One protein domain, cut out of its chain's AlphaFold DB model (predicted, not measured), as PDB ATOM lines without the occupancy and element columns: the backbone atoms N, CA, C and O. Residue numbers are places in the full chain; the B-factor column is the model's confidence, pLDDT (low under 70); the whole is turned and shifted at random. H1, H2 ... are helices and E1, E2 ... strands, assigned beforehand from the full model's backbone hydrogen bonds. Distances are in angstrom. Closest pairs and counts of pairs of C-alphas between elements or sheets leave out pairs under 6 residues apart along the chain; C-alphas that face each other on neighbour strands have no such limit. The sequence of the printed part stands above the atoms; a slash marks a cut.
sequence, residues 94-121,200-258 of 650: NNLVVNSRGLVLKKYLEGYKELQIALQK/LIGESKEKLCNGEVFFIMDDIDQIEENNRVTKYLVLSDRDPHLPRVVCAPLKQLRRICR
ATOM      1  N   ASN A  94      26.266 -44.204   3.680       93.81
ATOM      2  CA  ASN A  94      26.862 -44.563   2.390       93.81
ATOM      3  C   ASN A  94      25.765 -44.764   1.328       93.81
ATOM      4  O   ASN A  94      24.801 -45.497   1.582       93.81
ATOM      5  N   ASN A  95      25.917 -44.187   0.133       95.50
ATOM      6  CA  ASN A  95      25.071 -44.527  -1.011       95.50
ATOM      7  C   ASN A  95      25.647 -44.138  -2.381       95.50
ATOM      8  O   ASN A  95      26.687 -43.495  -2.477       95.50
ATOM      9  N   LEU A  96      24.937 -44.529  -3.445       94.12
ATOM     10  CA  LEU A  96      25.165 -44.050  -4.807       94.12
ATOM     11  C   LEU A  96      24.063 -43.045  -5.157       94.12
ATOM     12  O   LEU A  96      22.884 -43.403  -5.173       94.12
ATOM     13  N   VAL A  97      24.435 -41.798  -5.440       92.75
ATOM     14  CA  VAL A  97      23.505 -40.767  -5.929       92.75
ATOM     15  C   VAL A  97      23.664 -40.551  -7.426       92.75
ATOM     16  O   VAL A  97      24.714 -40.848  -7.995       92.75
ATOM     17  N   VAL A  98      22.626 -40.011  -8.059       90.56
ATOM     18  CA  VAL A  98      22.751 -39.463  -9.412       90.56
ATOM     19  C   VAL A  98      23.488 -38.127  -9.309       90.56
ATOM     20  O   VAL A  98      23.077 -37.257  -8.543       90.56
ATOM     21  N   ASN A  99      24.586 -37.985 -10.054       90.25
ATOM     22  CA  ASN A  99      25.407 -36.781 -10.109       90.25
ATOM     23  C   ASN A  99      25.184 -36.057 -11.444       90.25
ATOM     24  O   ASN A  99      25.868 -36.291 -12.444       90.25
ATOM     25  N   SER A 100      24.187 -35.177 -11.444       89.31
ATOM     26  CA  SER A 100      23.667 -34.433 -12.590       89.31
ATOM     27  C   SER A 100      24.537 -33.218 -12.948       89.31
ATOM     28  O   SER A 100      24.021 -32.115 -13.123       89.31
ATOM     29  N   ARG A 101      25.867 -33.388 -13.079       82.88
ATOM     30  CA  ARG A 101      26.803 -32.288 -13.422       82.88
ATOM     31  C   ARG A 101      26.411 -31.527 -14.701       82.88
ATOM     32  O   ARG A 101      26.697 -30.336 -14.804       82.88
ATOM     33  N   GLY A 102      25.705 -32.172 -15.634       80.75
ATOM     34  CA  GLY A 102      25.143 -31.524 -16.826       80.75
ATOM     35  C   GLY A 102      24.159 -30.382 -16.526       80.75
ATOM     36  O   GLY A 102      24.139 -29.405 -17.268       80.75
ATOM     37  N   LEU A 103      23.403 -30.441 -15.419       82.81
ATOM     38  CA  LEU A 103      22.512 -29.350 -14.993       82.81
ATOM     39  C   LEU A 103      23.303 -28.119 -14.539       82.81
ATOM     40  O   LEU A 103      22.943 -26.998 -14.886       82.81
ATOM     41  N   VAL A 104      24.410 -28.340 -13.820       81.75
ATOM     42  CA  VAL A 104      25.341 -27.277 -13.418       81.75
ATOM     43  C   VAL A 104      25.917 -26.617 -14.666       81.75
ATOM     44  O   VAL A 104      25.752 -25.417 -14.858       81.75
ATOM     45  N   LEU A 105      26.506 -27.408 -15.570       80.06
ATOM     46  CA  LEU A 105      27.060 -26.893 -16.825       80.06
ATOM     47  C   LEU A 105      26.017 -26.109 -17.632       80.06
ATOM     48  O   LEU A 105      26.337 -25.033 -18.124       80.06
ATOM     49  N   LYS A 106      24.768 -26.586 -17.715       84.56
ATOM     50  CA  LYS A 106      23.678 -25.869 -18.391       84.56
ATOM     51  C   LYS A 106      23.371 -24.513 -17.733       84.56
ATOM     52  O   LYS A 106      23.399 -23.506 -18.434       84.56
ATOM     53  N   LYS A 107      23.161 -24.465 -16.410       84.06
ATOM     54  CA  LYS A 107      22.877 -23.217 -15.668       84.06
ATOM     55  C   LYS A 107      24.001 -22.184 -15.833       84.06
ATOM     56  O   LYS A 107      23.735 -21.014 -16.098       84.06
ATOM     57  N   TYR A 108      25.261 -22.612 -15.737       79.38
ATOM     58  CA  TYR A 108      26.405 -21.719 -15.951       79.38
ATOM     59  C   TYR A 108      26.557 -21.303 -17.425       79.38
ATOM     60  O   TYR A 108      26.887 -20.152 -17.695       79.38
ATOM     61  N   LEU A 109      26.258 -22.172 -18.396       80.44
ATOM     62  CA  LEU A 109      26.271 -21.796 -19.815       80.44
ATOM     63  C   LEU A 109      25.202 -20.758 -20.161       80.44
ATOM     64  O   LEU A 109      25.471 -19.871 -20.966       80.44
ATOM     65  N   GLU A 110      24.019 -20.833 -19.555       80.75
ATOM     66  CA  GLU A 110      22.948 -19.846 -19.743       80.75
ATOM     67  C   GLU A 110      23.352 -18.453 -19.225       80.75
ATOM     68  O   GLU A 110      23.042 -17.452 -19.872       80.75
ATOM     69  N   GLY A 111      24.125 -18.379 -18.132       75.06
ATOM     70  CA  GLY A 111      24.696 -17.124 -17.623       75.06
ATOM     71  C   GLY A 111      25.897 -16.589 -18.418       75.06
ATOM     72  O   GLY A 111      26.012 -15.383 -18.629       75.06
ATOM     73  N   TYR A 112      26.790 -17.465 -18.894       76.56
ATOM     74  CA  TYR A 112      28.081 -17.080 -19.480       76.56
ATOM     75  C   TYR A 112      28.148 -17.350 -20.993       76.56
ATOM     76  O   TYR A 112      28.631 -18.389 -21.452       76.56
ATOM     77  N   LYS A 113      27.742 -16.357 -21.798       76.00
ATOM     78  CA  LYS A 113      27.799 -16.405 -23.278       76.00
ATOM     79  C   LYS A 113      29.198 -16.724 -23.827       76.00
ATOM     80  O   LYS A 113      29.325 -17.404 -24.842       76.00
ATOM     81  N   GLU A 114      30.252 -16.284 -23.145       72.38
ATOM     82  CA  GLU A 114      31.642 -16.568 -23.524       72.38
ATOM     83  C   GLU A 114      31.986 -18.061 -23.425       72.38
ATOM     84  O   GLU A 114      32.655 -18.592 -24.313       72.38
ATOM     85  N   LEU A 115      31.457 -18.769 -22.417       69.06
ATOM     86  CA  LEU A 115      31.602 -20.222 -22.296       69.06
ATOM     87  C   LEU A 115      30.844 -20.960 -23.409       69.06
ATOM     88  O   LEU A 115      31.363 -21.948 -23.929       69.06
ATOM     89  N   GLN A 116      29.679 -20.461 -23.845       73.12
ATOM     90  CA  GLN A 116      28.981 -21.009 -25.019       73.12
ATOM     91  C   GLN A 116      29.846 -20.884 -26.285       73.12
ATOM     92  O   GLN A 116      30.034 -21.862 -27.010       73.12
ATOM     93  N   ILE A 117      30.429 -19.703 -26.520       76.94
ATOM     94  CA  ILE A 117      31.323 -19.435 -27.657       76.94
ATOM     95  C   ILE A 117      32.586 -20.310 -27.582       76.94
ATOM     96  O   ILE A 117      33.034 -20.838 -28.602       76.94
ATOM     97  N   ALA A 118      33.159 -20.501 -26.390       73.25
ATOM     98  CA  ALA A 118      34.315 -21.370 -26.180       73.25
ATOM     99  C   ALA A 118      33.994 -22.845 -26.484       73.25
ATOM    100  O   ALA A 118      34.765 -23.502 -27.185       73.25
ATOM    101  N   LEU A 119      32.840 -23.353 -26.039       75.56
ATOM    102  CA  LEU A 119      32.383 -24.717 -26.327       75.56
ATOM    103  C   LEU A 119      32.055 -24.934 -27.809       75.56
ATOM    104  O   LEU A 119      32.434 -25.966 -28.362       75.56
ATOM    105  N   GLN A 120      31.438 -23.960 -28.483       80.88
ATOM    106  CA  GLN A 120      31.226 -24.018 -29.934       80.88
ATOM    107  C   GLN A 120      32.563 -24.088 -30.690       80.88
ATOM    108  O   GLN A 120      32.749 -24.984 -31.515       80.88
ATOM    109  N   LYS A 121      33.534 -23.228 -30.347       81.81
ATOM    110  CA  LYS A 121      34.898 -23.258 -30.914       81.81
ATOM    111  C   LYS A 121      35.628 -24.576 -30.621       81.81
ATOM    112  O   LYS A 121      36.330 -25.093 -31.486       81.81
ATOM    113  N   LEU A 200      28.135 -37.648 -22.657       46.06
ATOM    114  CA  LEU A 200      28.716 -36.509 -21.917       46.06
ATOM    115  C   LEU A 200      27.678 -35.696 -21.116       46.06
ATOM    116  O   LEU A 200      28.058 -34.885 -20.273       46.06
ATOM    117  N   ILE A 201      26.383 -35.946 -21.336       49.59
ATOM    118  CA  ILE A 201      25.262 -35.426 -20.529       49.59
ATOM    119  C   ILE A 201      24.604 -36.575 -19.720       49.59
ATOM    120  O   ILE A 201      23.510 -36.438 -19.182       49.59
ATOM    121  N   GLY A 202      25.268 -37.734 -19.620       48.84
ATOM    122  CA  GLY A 202      24.755 -38.923 -18.940       48.84
ATOM    123  C   GLY A 202      24.749 -38.819 -17.410       48.84
ATOM    124  O   GLY A 202      25.631 -38.216 -16.793       48.84
ATOM    125  N   GLU A 203      23.769 -39.470 -16.778       62.62
ATOM    126  CA  GLU A 203      23.652 -39.578 -15.319       62.62
ATOM    127  C   GLU A 203      24.761 -40.453 -14.705       62.62
ATOM    128  O   GLU A 203      24.596 -41.648 -14.448       62.62
ATOM    129  N   SER A 204      25.916 -39.844 -14.432       80.94
ATOM    130  CA  SER A 204      26.981 -40.497 -13.667       80.94
ATOM    131  C   SER A 204      26.524 -40.802 -12.231       80.94
ATOM    132  O   SER A 204      25.853 -39.984 -11.598       80.94
ATOM    133  N   LYS A 205      26.879 -41.979 -11.697       88.50
ATOM    134  CA  LYS A 205      26.581 -42.355 -10.304       88.50
ATOM    135  C   LYS A 205      27.783 -42.075  -9.410       88.50
ATOM    136  O   LYS A 205      28.843 -42.664  -9.595       88.50
ATOM    137  N   GLU A 206      27.600 -41.205  -8.426       91.12
ATOM    138  CA  GLU A 206      28.636 -40.791  -7.478       91.12
ATOM    139  C   GLU A 206      28.453 -41.534  -6.148       91.12
ATOM    140  O   GLU A 206      27.346 -41.579  -5.604       91.12
ATOM    141  N   LYS A 207      29.530 -42.121  -5.615       94.12
ATOM    142  CA  LYS A 207      29.509 -42.777  -4.301       94.12
ATOM    143  C   LYS A 207      29.740 -41.740  -3.208       94.12
ATOM    144  O   LYS A 207      30.862 -41.273  -3.038       94.12
ATOM    145  N   LEU A 208      28.697 -41.441  -2.446       94.44
ATOM    146  CA  LEU A 208      28.778 -40.613  -1.249       94.44
ATOM    147  C   LEU A 208      28.893 -41.497  -0.001       94.44
ATOM    148  O   LEU A 208      28.269 -42.561   0.079       94.44
ATOM    149  N   CYS A 209      29.703 -41.079   0.966       92.88
ATOM    150  CA  CYS A 209      30.069 -41.867   2.141       92.88
ATOM    151  C   CYS A 209      29.609 -41.207   3.450       92.88
ATOM    152  O   CYS A 209      29.488 -39.991   3.573       92.88
ATOM    153  N   ASN A 210      29.344 -42.041   4.455       92.19
ATOM    154  CA  ASN A 210      28.970 -41.612   5.795       92.19
ATOM    155  C   ASN A 210      30.111 -40.809   6.438       92.19
ATOM    156  O   ASN A 210      31.236 -41.295   6.519       92.19
ATOM    157  N   GLY A 211      29.808 -39.607   6.922       87.62
ATOM    158  CA  GLY A 211      30.774 -38.705   7.543       87.62
ATOM    159  C   GLY A 211      31.530 -37.781   6.581       87.62
ATOM    160  O   GLY A 211      32.249 -36.911   7.081       87.62
ATOM    161  N   GLU A 212      31.342 -37.903   5.259       91.56
ATOM    162  CA  GLU A 212      31.774 -36.873   4.301       91.56
ATOM    163  C   GLU A 212      31.089 -35.533   4.622       91.56
ATOM    164  O   GLU A 212      29.916 -35.501   5.020       91.56
ATOM    165  N   VAL A 213      31.834 -34.438   4.455       93.25
ATOM    166  CA  VAL A 213      31.371 -33.054   4.621       93.25
ATOM    167  C   VAL A 213      31.311 -32.400   3.253       93.25
ATOM    168  O   VAL A 213      32.208 -32.592   2.439       93.25
ATOM    169  N   PHE A 214      30.270 -31.610   3.026       95.69
ATOM    170  CA  PHE A 214      30.157 -30.749   1.858       95.69
ATOM    171  C   PHE A 214      29.567 -29.405   2.276       95.69
ATOM    172  O   PHE A 214      28.842 -29.323   3.263       95.69
ATOM    173  N   PHE A 215      29.816 -28.379   1.483       96.69
ATOM    174  CA  PHE A 215      29.135 -27.098   1.518       96.69
ATOM    175  C   PHE A 215      28.150 -27.035   0.351       96.69
ATOM    176  O   PHE A 215      28.478 -27.453  -0.766       96.69
ATOM    177  N   ILE A 216      26.944 -26.522   0.591       96.88
ATOM    178  CA  ILE A 216      25.990 -26.217  -0.482       96.88
ATOM    179  C   ILE A 216      26.475 -24.944  -1.185       96.88
ATOM    180  O   ILE A 216      26.414 -23.857  -0.619       96.88
ATOM    181  N   MET A 217      26.979 -25.082  -2.409       95.19
ATOM    182  CA  MET A 217      27.533 -23.973  -3.196       95.19
ATOM    183  C   MET A 217      26.481 -23.262  -4.048       95.19
ATOM    184  O   MET A 217      26.621 -22.077  -4.329       95.19
ATOM    185  N   ASP A 218      25.457 -23.991  -4.488       94.62
ATOM    186  CA  ASP A 218      24.389 -23.494  -5.353       94.62
ATOM    187  C   ASP A 218      23.180 -24.442  -5.279       94.62
ATOM    188  O   ASP A 218      23.313 -25.609  -4.888       94.62
ATOM    189  N   ASP A 219      22.006 -23.973  -5.692       94.88
ATOM    190  CA  ASP A 219      20.835 -24.820  -5.890       94.88
ATOM    191  C   ASP A 219      20.149 -24.587  -7.247       94.88
ATOM    192  O   ASP A 219      20.289 -23.547  -7.897       94.88
ATOM    193  N   ILE A 220      19.506 -25.639  -7.760       93.81
ATOM    194  CA  ILE A 220      18.963 -25.668  -9.122       93.81
ATOM    195  C   ILE A 220      17.582 -26.315  -9.088       93.81
ATOM    196  O   ILE A 220      17.457 -27.518  -8.853       93.81
ATOM    197  N   ASP A 221      16.543 -25.527  -9.343       93.75
ATOM    198  CA  ASP A 221      15.184 -26.026  -9.533       93.75
ATOM    199  C   ASP A 221      14.976 -26.423 -11.001       93.75
ATOM    200  O   ASP A 221      14.920 -25.580 -11.895       93.75
ATOM    201  N   GLN A 222      14.864 -27.729 -11.257       89.62
ATOM    202  CA  GLN A 222      14.532 -28.267 -12.576       89.62
ATOM    203  C   GLN A 222      13.029 -28.552 -12.663       89.62
ATOM    204  O   GLN A 222      12.464 -29.196 -11.777       89.62
ATOM    205  N   ILE A 223      12.395 -28.119 -13.753       89.00
ATOM    206  CA  ILE A 223      11.020 -28.499 -14.098       89.00
ATOM    207  C   ILE A 223      11.067 -29.833 -14.861       89.00
ATOM    208  O   ILE A 223      11.711 -29.938 -15.904       89.00
ATOM    209  N   GLU A 224      10.416 -30.861 -14.318       86.31
ATOM    210  CA  GLU A 224      10.172 -32.150 -14.976       86.31
ATOM    211  C   GLU A 224       9.055 -32.016 -16.034       86.31
ATOM    212  O   GLU A 224       8.168 -31.177 -15.900       86.31
ATOM    213  N   GLU A 225       9.020 -32.899 -17.039       85.44
ATOM    214  CA  GLU A 225       7.981 -32.930 -18.096       85.44
ATOM    215  C   GLU A 225       6.541 -33.007 -17.549       85.44
ATOM    216  O   GLU A 225       5.590 -32.523 -18.155       85.44
ATOM    217  N   ASN A 226       6.383 -33.583 -16.356       87.88
ATOM    218  CA  ASN A 226       5.126 -33.680 -15.611       87.88
ATOM    219  C   ASN A 226       4.750 -32.380 -14.848       87.88
ATOM    220  O   ASN A 226       3.874 -32.398 -13.980       87.88
ATOM    221  N   ASN A 227       5.443 -31.276 -15.146       88.94
ATOM    222  CA  ASN A 227       5.351 -29.948 -14.536       88.94
ATOM    223  C   ASN A 227       5.644 -29.890 -13.019       88.94
ATOM    224  O   ASN A 227       5.238 -28.949 -12.334       88.94
ATOM    225  N   ARG A 228       6.347 -30.886 -12.460       89.62
ATOM    226  CA  ARG A 228       6.841 -30.857 -11.072       89.62
ATOM    227  C   ARG A 228       8.227 -30.236 -11.008       89.62
ATOM    228  O   ARG A 228       9.103 -30.569 -11.797       89.62
ATOM    229  N   VAL A 229       8.458 -29.424  -9.982       91.62
ATOM    230  CA  VAL A 229       9.800 -28.929  -9.663       91.62
ATOM    231  C   VAL A 229      10.559 -29.957  -8.810       91.62
ATOM    232  O   VAL A 229      10.072 -30.450  -7.776       91.62
ATOM    233  N   THR A 230      11.786 -30.273  -9.220       92.44
ATOM    234  CA  THR A 230      12.770 -31.000  -8.416       92.44
ATOM    235  C   THR A 230      13.990 -30.124  -8.172       92.44
ATOM    236  O   THR A 230      14.740 -29.805  -9.088       92.44
ATOM    237  N   LYS A 231      14.191 -29.791  -6.892       94.81
ATOM    238  CA  LYS A 231      15.364 -29.079  -6.392       94.81
ATOM    239  C   LYS A 231      16.582 -29.998  -6.317       94.81
ATOM    240  O   LYS A 231      16.549 -31.022  -5.620       94.81
ATOM    241  N   TYR A 232      17.655 -29.600  -6.982       95.50
ATOM    242  CA  TYR A 232      19.001 -30.152  -6.876       95.50
ATOM    243  C   TYR A 232      19.861 -29.239  -5.999       95.50
ATOM    244  O   TYR A 232      19.631 -28.033  -5.939       95.50
ATOM    245  N   LEU A 233      20.856 -29.820  -5.329       96.50
ATOM    246  CA  LEU A 233      21.921 -29.084  -4.650       96.50
ATOM    247  C   LEU A 233      23.247 -29.337  -5.361       96.50
ATOM    248  O   LEU A 233      23.553 -30.487  -5.690       96.50
ATOM    249  N   VAL A 234      24.042 -28.283  -5.531       95.44
ATOM    250  CA  VAL A 234      25.447 -28.365  -5.933       95.44
ATOM    251  C   VAL A 234      26.294 -28.358  -4.667       95.44
ATOM    252  O   VAL A 234      26.326 -27.379  -3.925       95.44
ATOM    253  N   LEU A 235      26.956 -29.476  -4.410       95.44
ATOM    254  CA  LEU A 235      27.784 -29.723  -3.238       95.44
ATOM    255  C   LEU A 235      29.263 -29.616  -3.616       95.44
ATOM    256  O   LEU A 235      29.649 -30.098  -4.679       95.44
ATOM    257  N   SER A 236      30.092 -29.049  -2.743       94.00
ATOM    258  CA  SER A 236      31.558 -29.095  -2.844       94.00
ATOM    259  C   SER A 236      32.164 -29.352  -1.469       94.00
ATOM    260  O   SER A 236      31.682 -28.812  -0.483       94.00
ATOM    261  N   ASP A 237      33.212 -30.162  -1.385       90.94
ATOM    262  CA  ASP A 237      34.005 -30.332  -0.158       90.94
ATOM    263  C   ASP A 237      34.884 -29.108   0.171       90.94
ATOM    264  O   ASP A 237      35.352 -28.992   1.302       90.94
ATOM    265  N   ARG A 238      35.046 -28.175  -0.783       87.00
ATOM    266  CA  ARG A 238      35.973 -27.029  -0.736       87.00
ATOM    267  C   ARG A 238      37.444 -27.434  -0.520       87.00
ATOM    268  O   ARG A 238      38.215 -26.646   0.020       87.00
ATOM    269  N   ASP A 239      37.852 -28.626  -0.969       83.62
ATOM    270  CA  ASP A 239      39.274 -29.001  -0.981       83.62
ATOM    271  C   ASP A 239      40.072 -28.023  -1.881       83.62
ATOM    272  O   ASP A 239      39.678 -27.804  -3.031       83.62
ATOM    273  N   PRO A 240      41.166 -27.402  -1.393       76.62
ATOM    274  CA  PRO A 240      41.903 -26.381  -2.141       76.62
ATOM    275  C   PRO A 240      42.794 -26.949  -3.257       76.62
ATOM    276  O   PRO A 240      43.254 -26.190  -4.110       76.62
ATOM    277  N   HIS A 241      43.053 -28.260  -3.267       78.75
ATOM    278  CA  HIS A 241      43.894 -28.938  -4.254       78.75
ATOM    279  C   HIS A 241      43.069 -29.732  -5.279       78.75
ATOM    280  O   HIS A 241      43.442 -29.788  -6.452       78.75
ATOM    281  N   LEU A 242      41.957 -30.350  -4.863       80.69
ATOM    282  CA  LEU A 242      41.110 -31.186  -5.720       80.69
ATOM    283  C   LEU A 242      39.611 -31.107  -5.336       80.69
ATOM    284  O   LEU A 242      39.041 -32.100  -4.881       80.69
ATOM    285  N   PRO A 243      38.936 -29.961  -5.554       83.25
ATOM    286  CA  PRO A 243      37.558 -29.745  -5.105       83.25
ATOM    287  C   PRO A 243      36.552 -30.692  -5.783       83.25
ATOM    288  O   PRO A 243      36.319 -30.642  -6.999       83.25
ATOM    289  N   ARG A 244      35.880 -31.533  -4.993       89.31
ATOM    290  CA  ARG A 244      34.922 -32.542  -5.469       89.31
ATOM    291  C   ARG A 244      33.508 -31.973  -5.564       89.31
ATOM    292  O   ARG A 244      32.730 -32.011  -4.613       89.31
ATOM    293  N   VAL A 245      33.133 -31.500  -6.752       90.88
ATOM    294  CA  VAL A 245      31.779 -30.973  -7.005       90.88
ATOM    295  C   VAL A 245      30.782 -32.089  -7.358       90.88
ATOM    296  O   VAL A 245      31.011 -32.860  -8.296       90.88
ATOM    297  N   VAL A 246      29.646 -32.163  -6.658       92.88
ATOM    298  CA  VAL A 246      28.575 -33.164  -6.853       92.88
ATOM    299  C   VAL A 246      27.214 -32.468  -6.934       92.88
ATOM    300  O   VAL A 246      26.836 -31.755  -6.015       92.88
ATOM    301  N   CYS A 247      26.447 -32.689  -8.003       94.25
ATOM    302  CA  CYS A 247      25.104 -32.119  -8.168       94.25
ATOM    303  C   CYS A 247      24.038 -33.207  -8.022       94.25
ATOM    304  O   CYS A 247      23.923 -34.054  -8.903       94.25
ATOM    305  N   ALA A 248      23.254 -33.201  -6.942       94.81
ATOM    306  CA  ALA A 248      22.329 -34.297  -6.630       94.81
ATOM    307  C   ALA A 248      20.936 -33.813  -6.167       94.81
ATOM    308  O   ALA A 248      20.824 -32.749  -5.551       94.81
ATOM    309  N   PRO A 249      19.853 -34.589  -6.401       94.81
ATOM    310  CA  PRO A 249      18.508 -34.208  -5.975       94.81
ATOM    311  C   PRO A 249      18.390 -34.087  -4.447       94.81
ATOM    312  O   PRO A 249      18.649 -35.047  -3.711       94.81
ATOM    313  N   LEU A 250      17.859 -32.964  -3.950       95.31
ATOM    314  CA  LEU A 250      17.613 -32.722  -2.517       95.31
ATOM    315  C   LEU A 250      16.741 -33.825  -1.887       95.31
ATOM    316  O   LEU A 250      16.949 -34.246  -0.744       95.31
ATOM    317  N   LYS A 251      15.774 -34.338  -2.660       93.75
ATOM    318  CA  LYS A 251      14.889 -35.454  -2.284       93.75
ATOM    319  C   LYS A 251      15.685 -36.750  -2.025       93.75
ATOM    320  O   LYS A 251      15.340 -37.488  -1.100       93.75
ATOM    321  N   GLN A 252      16.751 -37.007  -2.792       93.94
ATOM    322  CA  GLN A 252      17.614 -38.190  -2.671       93.94
ATOM    323  C   GLN A 252      18.579 -38.054  -1.484       93.94
ATOM    324  O   GLN A 252      18.618 -38.936  -0.622       93.94
ATOM    325  N   LEU A 253      19.282 -36.919  -1.384       95.50
ATOM    326  CA  LEU A 253      20.232 -36.618  -0.303       95.50
ATOM    327  C   LEU A 253      19.583 -36.730   1.090       95.50
ATOM    328  O   LEU A 253      20.109 -37.401   1.982       95.50
ATOM    329  N   ARG A 254      18.385 -36.154   1.267       94.31
ATOM    330  CA  ARG A 254      17.644 -36.200   2.544       94.31
ATOM    331  C   ARG A 254      17.144 -37.600   2.906       94.31
ATOM    332  O   ARG A 254      17.257 -38.006   4.061       94.31
ATOM    333  N   ARG A 255      16.562 -38.342   1.954       93.44
ATOM    334  CA  ARG A 255      15.933 -39.653   2.227       93.44
ATOM    335  C   ARG A 255      16.953 -40.781   2.375       93.44
ATOM    336  O   ARG A 255      16.833 -41.592   3.298       93.44
ATOM    337  N   ILE A 256      17.927 -40.829   1.467       93.56
ATOM    338  CA  ILE A 256      18.828 -41.971   1.288       93.56
ATOM    339  C   ILE A 256      20.144 -41.733   2.033       93.56
ATOM    340  O   ILE A 256      20.449 -42.475   2.965       93.56
ATOM    341  N   CYS A 257      20.861 -40.653   1.706       94.31
ATOM    342  CA  CYS A 257      22.146 -40.312   2.337       94.31
ATOM    343  C   CYS A 257      21.994 -39.741   3.759       94.31
ATOM    344  O   CYS A 257      22.981 -39.599   4.472       94.31
ATOM    345  N   ARG A 258      20.760 -39.429   4.191       95.12
ATOM    346  CA  ARG A 258      20.425 -38.867   5.516       95.12
ATOM    347  C   ARG A 258      21.247 -37.616   5.848       95.12
ATOM    348  O   ARG A 258      21.821 -37.512   6.927       95.12
TER     349      ARG A 258
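Overview. This is residues 94 to 121 and 200 to 258 of the 650 residues of the protein "UvrD_C_2 domain-containing protein" of Biomphalaria glabrata (UniProt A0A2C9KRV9). A strongly twisted three-stranded sheet, E3 E4 E5, is partly faced by a two-stranded ribbon, E1 and E2, whose strands cross those of the sheet, making a small, incomplete sandwich. H1 runs across the sheet and leads into H2, which lies far out at one end of the long axis; H3 follows E5 and sits beside the sheet near E1. The turns of the two hairpins, residues 224 to 228 and 237 to 244, lie at opposite ends of the sheet. The printed part has 87 residues, with three named helices and five named strands in the order E1 H1 H2 E2 E3 E4 E5 H3; both sheets are antiparallel and the class is mixed, helices and strands. It is only just compact, close to loose, with a radius of gyration of the C-alphas of 14.1 A, and flat, spanning 41 by 40 by 20 A.

Along the chain. E3 is residues 213 to 223, 28.0 A long, and bends by 65 degrees at residue 217; E4 is residues 229 to 236, 22.8 A; E5 is residues 245 to 249, 13.7 A. E1, residues 95 to 99, begins at C-alpha 95 (25.071, -44.527, -1.011), and E2 is residues 204 to 208. H1, residues 101 to 111, is 15.9 A long; H2, residues 113 to 121, is 12.5 A. H3, residues 250 to 255, ends at C-alpha 255 (15.933, -39.653, 2.227).

Arrangement. E3, E4 and E5 form a meander, each strand the antiparallel neighbour of the one before, with hairpins E3 and E4, and E4 and E5. N 217 and O 234 are 2.8 A apart, and N 235 and O 246 are 2.8 A apart, both within hydrogen-bond range. E1 and E2 are antiparallel, with N 97 and O 206 2.9 A apart, within hydrogen-bond range. The two sheets form a sandwich, two sheets face to face, their strands at 59 degrees; the closest C-alphas of E1 and E5, Asn 99 and Cys 247, are 5.1 A apart. H1 is on the sheet E3 E4 E5 at a height of 10.1 A, over E3 and E4, and runs across the strands, at 79 degrees to E3 on the local plane. H2 is not on that sheet; it is close to but not clearly touching H1, with the closest C-alphas, Leu 109 and Gln 116, 5.9 A apart. H3 stands at the sheet's level, where the closest C-alphas of E4 and H3, Tyr 232 and Leu 250, are 5.2 A apart. In H1, H2 and H3 every O i to N i+4 pair is within hydrogen-bond range.

Size, cuts and confidence. The two farthest C-alphas, of Lys 121 and Arg 258, are 42.2 A apart. Residues 122 to 199 are not printed, and C-alphas 121 and 200 are 17.2 A apart across this cut. Of the links printed whole, E4 to E5 is short and the others are tight. Mean pLDDT of the printed part is 86.5; residue 115 and residues 200 to 203 are under 70.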